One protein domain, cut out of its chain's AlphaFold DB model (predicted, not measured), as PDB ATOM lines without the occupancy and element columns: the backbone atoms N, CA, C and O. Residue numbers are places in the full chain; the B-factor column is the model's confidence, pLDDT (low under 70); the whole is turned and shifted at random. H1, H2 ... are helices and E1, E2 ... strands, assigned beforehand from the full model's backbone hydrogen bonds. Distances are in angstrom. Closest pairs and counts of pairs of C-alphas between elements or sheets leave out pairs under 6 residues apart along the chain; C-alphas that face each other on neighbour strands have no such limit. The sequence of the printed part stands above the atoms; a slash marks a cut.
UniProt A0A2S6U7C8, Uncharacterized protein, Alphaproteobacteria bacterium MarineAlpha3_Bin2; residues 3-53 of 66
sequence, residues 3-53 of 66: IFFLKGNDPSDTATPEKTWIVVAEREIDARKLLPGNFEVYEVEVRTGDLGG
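AT A GLANCE: This is residues 3 to 53 of the 66 residues of an uncharacterized protein of Alphaproteobacteria bacterium MarineAlpha3_Bin2 (UniProt A0A2S6U7C8). A strongly twisted sheet of three strands, E2 E1 E3, has one short helix, H1, packed over one face near the end where E1 begins and E2 ends. The loop between E1 and E2, with Thr 14, makes one end of the long axis, and the tail to Gly 53 lies at the other. The printed part has 51 residues, with E1, E2, H1 and E3 in that order along the chain; the sheet is antiparallel and the class mostly strand. The whole is compact, with a radius of gyration of the C-alphas of 11.2 A, yet elongated, spanning 33 by 18 by 16 A.

IN THESE COORDINATES: E1, residues 3 to 9, begins at C-alpha 3 (179.056, 177.947, 195.095) and is 19.2 A long. E2, residues 18 to 25, measures 21.6 A. E3, residues 40 to 48, measures 23.6 A, bends by 57 degrees at residue 43 and ends at C-alpha 48 (185.302, 178.921, 194.710). H1, residues 28 to 33, measures 8.8 A.

HOW THE PARTS SIT: E1 is the inner strand, and E2 and E3 are edge strands. E1 and E2 form a hairpin, antiparallel at 152 degrees, with N 6 and O 21 2.9 A apart, within hydrogen-bond range. E1 and E3 are antiparallel at 164 degrees, with N 5 and O 45 2.8 A apart, also within range. H1 is on the sheet. The closest C-alphas of H1 and E2 are those of Ala 31 and Ala 25, 5.2 A apart. H1 and E3 are near each other. E2, H1 and E3 form a split strand-helix-strand unit, two strands running the same way with E1 between them; its crossover is right-handed. In H1 every O i to N i+4 pair is within hydrogen-bond range.

THE WHOLE: The two farthest C-alphas, of Thr 14 and Gly 53, are 33.6 A apart. The printed part has no cut and no long link. Mean pLDDT of the printed part is 86.8; residues 52 to 53 are under 70.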
ATOM      1  N   ILE A   3     180.018 179.013 195.351       91.31
ATOM      2  CA  ILE A   3     179.056 177.947 195.095       91.31
ATOM      3  C   ILE A   3     178.914 177.161 196.394       91.31
ATOM      4  O   ILE A   3     179.866 176.531 196.856       91.31
ATOM      5  N   PHE A   4     177.721 177.195 196.966       92.56
ATOM      6  CA  PHE A   4     177.345 176.464 198.164       92.56
ATOM      7  C   PHE A   4     176.640 175.171 197.779       92.56
ATOM      8  O   PHE A   4     175.663 175.182 197.030       92.56
ATOM      9  N   PHE A   5     177.115 174.067 198.333       93.31
ATOM     10  CA  PHE A   5     176.449 172.775 198.316       93.31
ATOM     11  C   PHE A   5     175.853 172.568 199.704       93.31
ATOM     12  O   PHE A   5     176.560 172.257 200.662       93.31
ATOM     13  N   LEU A   6     174.552 172.817 199.826       93.31
ATOM     14  CA  LEU A   6     173.813 172.692 201.077       93.31
ATOM     15  C   LEU A   6     173.207 171.295 201.116       93.31
ATOM     16  O   LEU A   6     172.339 170.996 200.302       93.31
ATOM     17  N   LYS A   7     173.657 170.436 202.026       92.56
ATOM     18  CA  LYS A   7     173.105 169.091 202.193       92.56
ATOM     19  C   LYS A   7     172.147 169.062 203.378       92.56
ATOM     20  O   LYS A   7     172.467 169.547 204.465       92.56
ATOM     21  N   GLY A   8     170.959 168.512 203.163       90.81
ATOM     22  CA  GLY A   8     169.911 168.502 204.171       90.81
ATOM     23  C   GLY A   8     168.716 167.631 203.816       90.81
ATOM     24  O   GLY A   8     168.715 166.947 202.794       90.81
ATOM     25  N   ASN A   9     167.700 167.676 204.675       88.81
ATOM     26  CA  ASN A   9     166.445 166.954 204.482       88.81
ATOM     27  C   ASN A   9     165.332 167.886 203.982       88.81
ATOM     28  O   ASN A   9     165.043 168.916 204.595       88.81
ATOM     29  N   ASP A  10     164.692 167.500 202.881       86.81
ATOM     30  CA  ASP A  10     163.461 168.071 202.352       86.81
ATOM     31  C   ASP A  10     162.246 167.379 202.987       86.81
ATOM     32  O   ASP A  10     161.924 166.250 202.611       86.81
ATOM     33  N   PRO A  11     161.539 168.034 203.927       84.38
ATOM     34  CA  PRO A  11     160.377 167.438 204.587       84.38
ATOM     35  C   PRO A  11     159.199 167.221 203.625       84.38
ATOM     36  O   PRO A  11     158.267 166.484 203.941       84.38
ATOM     37  N   SER A  12     159.232 167.869 202.461       84.44
ATOM     38  CA  SER A  12     158.214 167.775 201.415       84.44
ATOM     39  C   SER A  12     158.393 166.527 200.545       84.44
ATOM     40  O   SER A  12     157.452 166.117 199.868       84.44
ATOM     41  N   ASP A  13     159.585 165.922 200.546       82.44
ATOM     42  CA  ASP A  13     159.934 164.756 199.734       82.44
ATOM     43  C   ASP A  13     160.086 163.516 200.618       82.44
ATOM     44  O   ASP A  13     161.163 163.185 201.107       82.44
ATOM     45  N   THR A  14     158.983 162.801 200.837       82.75
ATOM     46  CA  THR A  14     158.983 161.603 201.691       82.75
ATOM     47  C   THR A  14     159.664 160.395 201.048       82.75
ATOM     48  O   THR A  14     159.931 159.415 201.740       82.75
ATOM     49  N   ALA A  15     159.901 160.419 199.732       84.75
ATOM     50  CA  ALA A  15     160.545 159.320 199.013       84.75
ATOM     51  C   ALA A  15     162.072 159.464 199.022       84.75
ATOM     52  O   ALA A  15     162.794 158.482 199.181       84.75
ATOM     53  N   THR A  16     162.548 160.700 198.880       83.50
ATOM     54  CA  THR A  16     163.963 161.072 198.834       83.50
ATOM     55  C   THR A  16     164.180 162.365 199.621       83.50
ATOM     56  O   THR A  16     164.392 163.425 199.027       83.50
ATOM     57  N   PRO A  17     164.124 162.297 200.964       85.25
ATOM     58  CA  PRO A  17     164.249 163.487 201.798       85.25
ATOM     59  C   PRO A  17     165.657 164.075 201.727       85.25
ATOM     60  O   PRO A  17     165.805 165.288 201.728       85.25
ATOM     61  N   GLU A  18     166.700 163.253 201.609       89.94
ATOM     62  CA  GLU A  18     168.069 163.759 201.525       89.94
ATOM     63  C   GLU A  18     168.333 164.431 200.167       89.94
ATOM     64  O   GLU A  18     168.234 163.796 199.112       89.94
ATOM     65  N   LYS A  19     168.695 165.718 200.196       88.44
ATOM     66  CA  LYS A  19     169.027 166.523 199.014       88.44
ATOM     67  C   LYS A  19     170.295 167.332 199.239       88.44
ATOM     68  O   LYS A  19     170.557 167.816 200.339       88.44
ATOM     69  N   THR A  20     171.037 167.537 198.154       92.00
ATOM     70  CA  THR A  20     172.115 168.529 198.097       92.00
ATOM     71  C   THR A  20     171.714 169.641 197.136       92.00
ATOM     72  O   THR A  20     171.663 169.418 195.925       92.00
ATOM     73  N   TRP A  21     171.426 170.830 197.659       91.44
ATOM     74  CA  TRP A  21     171.114 172.026 196.874       91.44
ATOM     75  C   TRP A  21     172.387 172.753 196.459       91.44
ATOM     76  O   TRP A  21     173.283 172.953 197.273       91.44
ATOM     77  N   ILE A  22     172.441 173.184 195.200       91.62
ATOM     78  CA  ILE A  22     173.562 173.937 194.633       91.62
ATOM     79  C   ILE A  22     173.124 175.391 194.494       91.62
ATOM     80  O   ILE A  22     172.220 175.698 193.713       91.62
ATOM     81  N   VAL A  23     173.753 176.288 195.247       91.62
ATOM     82  CA  VAL A  23     173.347 177.692 195.358       91.62
ATOM     83  C   VAL A  23     174.539 178.605 195.118       91.62
ATOM     84  O   VAL A  23     175.592 178.422 195.717       91.62
ATOM     85  N   VAL A  24     174.375 179.620 194.275       90.81
ATOM     86  CA  VAL A  24     175.380 180.673 194.083       90.81
ATOM     87  C   VAL A  24     174.998 181.862 194.947       90.81
ATOM     88  O   VAL A  24     173.894 182.392 194.821       90.81
ATOM     89  N   ALA A  25     175.895 182.280 195.835       90.56
ATOM     90  CA  ALA A  25     175.673 183.426 196.711       90.56
ATOM     91  C   ALA A  25     176.993 184.121 197.076       90.56
ATOM     92  O   ALA A  25     178.083 183.616 196.810       90.56
ATOM     93  N   GLU A  26     176.902 185.310 197.670       89.88
ATOM     94  CA  GLU A  26     178.075 186.005 198.219       89.88
ATOM     95  C   GLU A  26     178.485 185.464 199.590       89.88
ATOM     96  O   GLU A  26     179.654 185.533 199.954       89.88
ATOM     97  N   ARG A  27     177.517 184.959 200.362       90.88
ATOM     98  CA  ARG A  27     177.707 184.435 201.717       90.88
ATOM     99  C   ARG A  27     176.784 183.247 201.940       90.88
ATOM    100  O   ARG A  27     175.675 183.209 201.403       90.88
ATOM    101  N   GLU A  28     177.177 182.349 202.836       90.06
ATOM    102  CA  GLU A  28     176.383 181.165 203.192       90.06
ATOM    103  C   GLU A  28     174.962 181.521 203.653       90.06
ATOM    104  O   GLU A  28     173.988 180.876 203.266       90.06
ATOM    105  N   ILE A  29     174.814 182.583 204.452       90.38
ATOM    106  CA  ILE A  29     173.500 183.006 204.952       90.38
ATOM    107  C   ILE A  29     172.553 183.431 203.825       90.38
ATOM    108  O   ILE A  29     171.344 183.237 203.931       90.38
ATOM    109  N   ASP A  30     173.096 183.992 202.747       92.25
ATOM    110  CA  ASP A  30     172.316 184.384 201.580       92.25
ATOM    111  C   ASP A  30     171.951 183.141 200.757       92.25
ATOM    112  O   ASP A  30     170.811 183.024 200.317       92.25
ATOM    113  N   ALA A  31     172.852 182.155 200.662       90.44
ATOM    114  CA  ALA A  31     172.553 180.862 200.045       90.44
ATOM    115  C   ALA A  31     171.409 180.120 200.757       90.44
ATOM    116  O   ALA A  31     170.483 179.638 200.107       90.44
ATOM    117  N   ARG A  32     171.421 180.077 202.096       89.81
ATOM    118  CA  ARG A  32     170.354 179.437 202.888       89.81
ATOM    119  C   ARG A  32     168.991 180.107 202.689       89.81
ATOM    120  O   ARG A  32     167.980 179.416 202.636       89.81
ATOM    121  N   LYS A  33     168.955 181.436 202.542       90.38
ATOM    122  CA  LYS A  33     167.718 182.200 202.282       90.38
ATOM    123  C   LYS A  33     167.129 181.962 200.890       90.38
ATOM    124  O   LYS A  33     165.957 182.256 200.686       90.38
ATOM    125  N   LEU A  34     167.929 181.477 199.940       90.00
ATOM    126  CA  LEU A  34     167.483 181.173 198.577       90.00
ATOM    127  C   LEU A  34     166.807 179.799 198.459       90.00
ATOM    128  O   LEU A  34     166.235 179.498 197.411       90.00
ATOM    129  N   LEU A  35     166.850 178.965 199.503       87.69
ATOM    130  CA  LEU A  35     166.112 177.707 199.517       87.69
ATOM    131  C   LEU A  35     164.599 177.975 199.659       87.69
ATOM    132  O   LEU A  35     164.197 178.773 200.507       87.69
ATOM    133  N   PRO A  36     163.734 177.307 198.872       81.56
ATOM    134  CA  PRO A  36     162.300 177.606 198.810       81.56
ATOM    135  C   PRO A  36     161.492 176.988 199.970       81.56
ATOM    136  O   PRO A  36     160.472 176.340 199.746       81.56
ATOM    137  N   GLY A  37     161.937 177.148 201.218       82.19
ATOM    138  CA  GLY A  37     161.291 176.531 202.376       82.19
ATOM    139  C   GLY A  37     162.182 176.422 203.611       82.19
ATOM    140  O   GLY A  37     163.307 176.916 203.641       82.19
ATOM    141  N   ASN A  38     161.658 175.758 204.642       81.88
ATOM    142  CA  ASN A  38     162.394 175.463 205.868       81.88
ATOM    143  C   ASN A  38     163.032 174.078 205.749       81.88
ATOM    144  O   ASN A  38     162.357 173.066 205.932       81.88
ATOM    145  N   PHE A  39     164.323 174.052 205.432       84.31
ATOM    146  CA  PHE A  39     165.104 172.827 205.294       84.31
ATOM    147  C   PHE A  39     166.092 172.693 206.446       84.31
ATOM    148  O   PHE A  39     166.742 173.665 206.837       84.31
ATOM    149  N   GLU A  40     166.245 171.476 206.959       84.38
ATOM    150  CA  GLU A  40     167.310 171.165 207.905       84.38
ATOM    151  C   GLU A  40     168.592 170.874 207.121       84.38
ATOM    152  O   GLU A  40     168.771 169.782 206.586       84.38
ATOM    153  N   VAL A  41     169.463 171.880 207.015       85.38
ATOM    154  CA  VAL A  41     170.784 171.766 206.380       85.38
ATOM    155  C   VAL A  41     171.816 171.435 207.452       85.38
ATOM    156  O   VAL A  41     172.112 172.286 208.297       85.38
ATOM    157  N   TYR A  42     172.368 170.224 207.400       89.88
ATOM    158  CA  TYR A  42     173.337 169.716 208.378       89.88
ATOM    159  C   TYR A  42     174.788 169.763 207.880       89.88
ATOM    160  O   TYR A  42     175.710 169.705 208.690       89.88
ATOM    161  N   GLU A  43     175.008 169.905 206.571       91.88
ATOM    162  CA  GLU A  43     176.342 170.011 205.978       91.88
ATOM    163  C   GLU A  43     176.362 171.088 204.888       91.88
ATOM    164  O   GLU A  43     175.406 171.260 204.127       91.88
ATOM    165  N   VAL A  44     177.458 171.846 204.846       91.69
ATOM    166  CA  VAL A  44     177.697 172.915 203.877       91.69
ATOM    167  C   VAL A  44     179.103 172.754 203.323       91.69
ATOM    168  O   VAL A  44     180.078 172.858 204.063       91.69
ATOM    169  N   GLU A  45     179.204 172.547 202.016       92.88
ATOM    170  CA  GLU A  45     180.466 172.608 201.285       92.88
ATOM    171  C   GLU A  45     180.494 173.885 200.436       92.88
ATOM    172  O   GLU A  45     179.509 174.240 199.785       92.88
ATOM    173  N   VAL A  46     181.632 174.583 200.441       91.19
ATOM    174  CA  VAL A  46     181.831 175.827 199.688       91.19
ATOM    175  C   VAL A  46     182.919 175.610 198.650       91.19
ATOM    176  O   VAL A  46     184.025 175.176 198.974       91.19
ATOM    177  N   ARG A  47     182.616 175.939 197.395       89.25
ATOM    178  CA  ARG A  47     183.591 175.943 196.305       89.25
ATOM    179  C   ARG A  47     183.744 177.342 195.736       89.25
ATOM    180  O   ARG A  47     182.763 178.039 195.476       89.25
ATOM    181  N   THR A  48     184.990 177.726 195.487       83.56
ATOM    182  CA  THR A  48     185.302 178.921 194.710       83.56
ATOM    183  C   THR A  48     185.006 178.636 193.238       83.56
ATOM    184  O   THR A  48     185.533 177.696 192.646       83.56
ATOM    185  N   GLY A  49     184.115 179.420 192.641       73.06
ATOM    186  CA  GLY A  49     183.723 179.241 191.248       73.06
ATOM    187  C   GLY A  49     182.695 180.274 190.815       73.06
ATOM    188  O   GLY A  49     181.895 180.740 191.622       73.06
ATOM    189  N   ASP A  50     182.730 180.644 189.540       70.38
ATOM    190  CA  ASP A  50     181.789 181.591 188.951       70.38
ATOM    191  C   ASP A  50     180.884 180.862 187.954       70.38
ATOM    192  O   ASP A  50     181.340 180.385 186.917       70.38
ATOM    193  N   LEU A  51     179.599 180.749 188.293       70.25
ATOM    194  CA  LEU A  51     178.563 180.164 187.434       70.25
ATOM    195  C   LEU A  51     177.774 181.242 186.667       70.25
ATOM    196  O   LEU A  51     176.607 181.045 186.341       70.25
ATOM    197  N   GLY A  52     178.410 182.380 186.371       69.00
ATOM    198  CA  GLY A  52     177.832 183.468 185.575       69.00
ATOM    199  C   GLY A  52     177.385 184.684 186.390       69.00
ATOM    200  O   GLY A  52     176.565 185.464 185.913       69.00
ATOM    201  N   GLY A  53     177.898 184.849 187.613       68.06
ATOM    202  CA  GLY A  53     177.792 186.076 188.406       68.06
ATOM    203  C   GLY A  53     176.421 186.408 189.003       68.06
ATOM    204  O   GLY A  53     176.304 187.431 189.672       68.06
TER     205      GLY A  53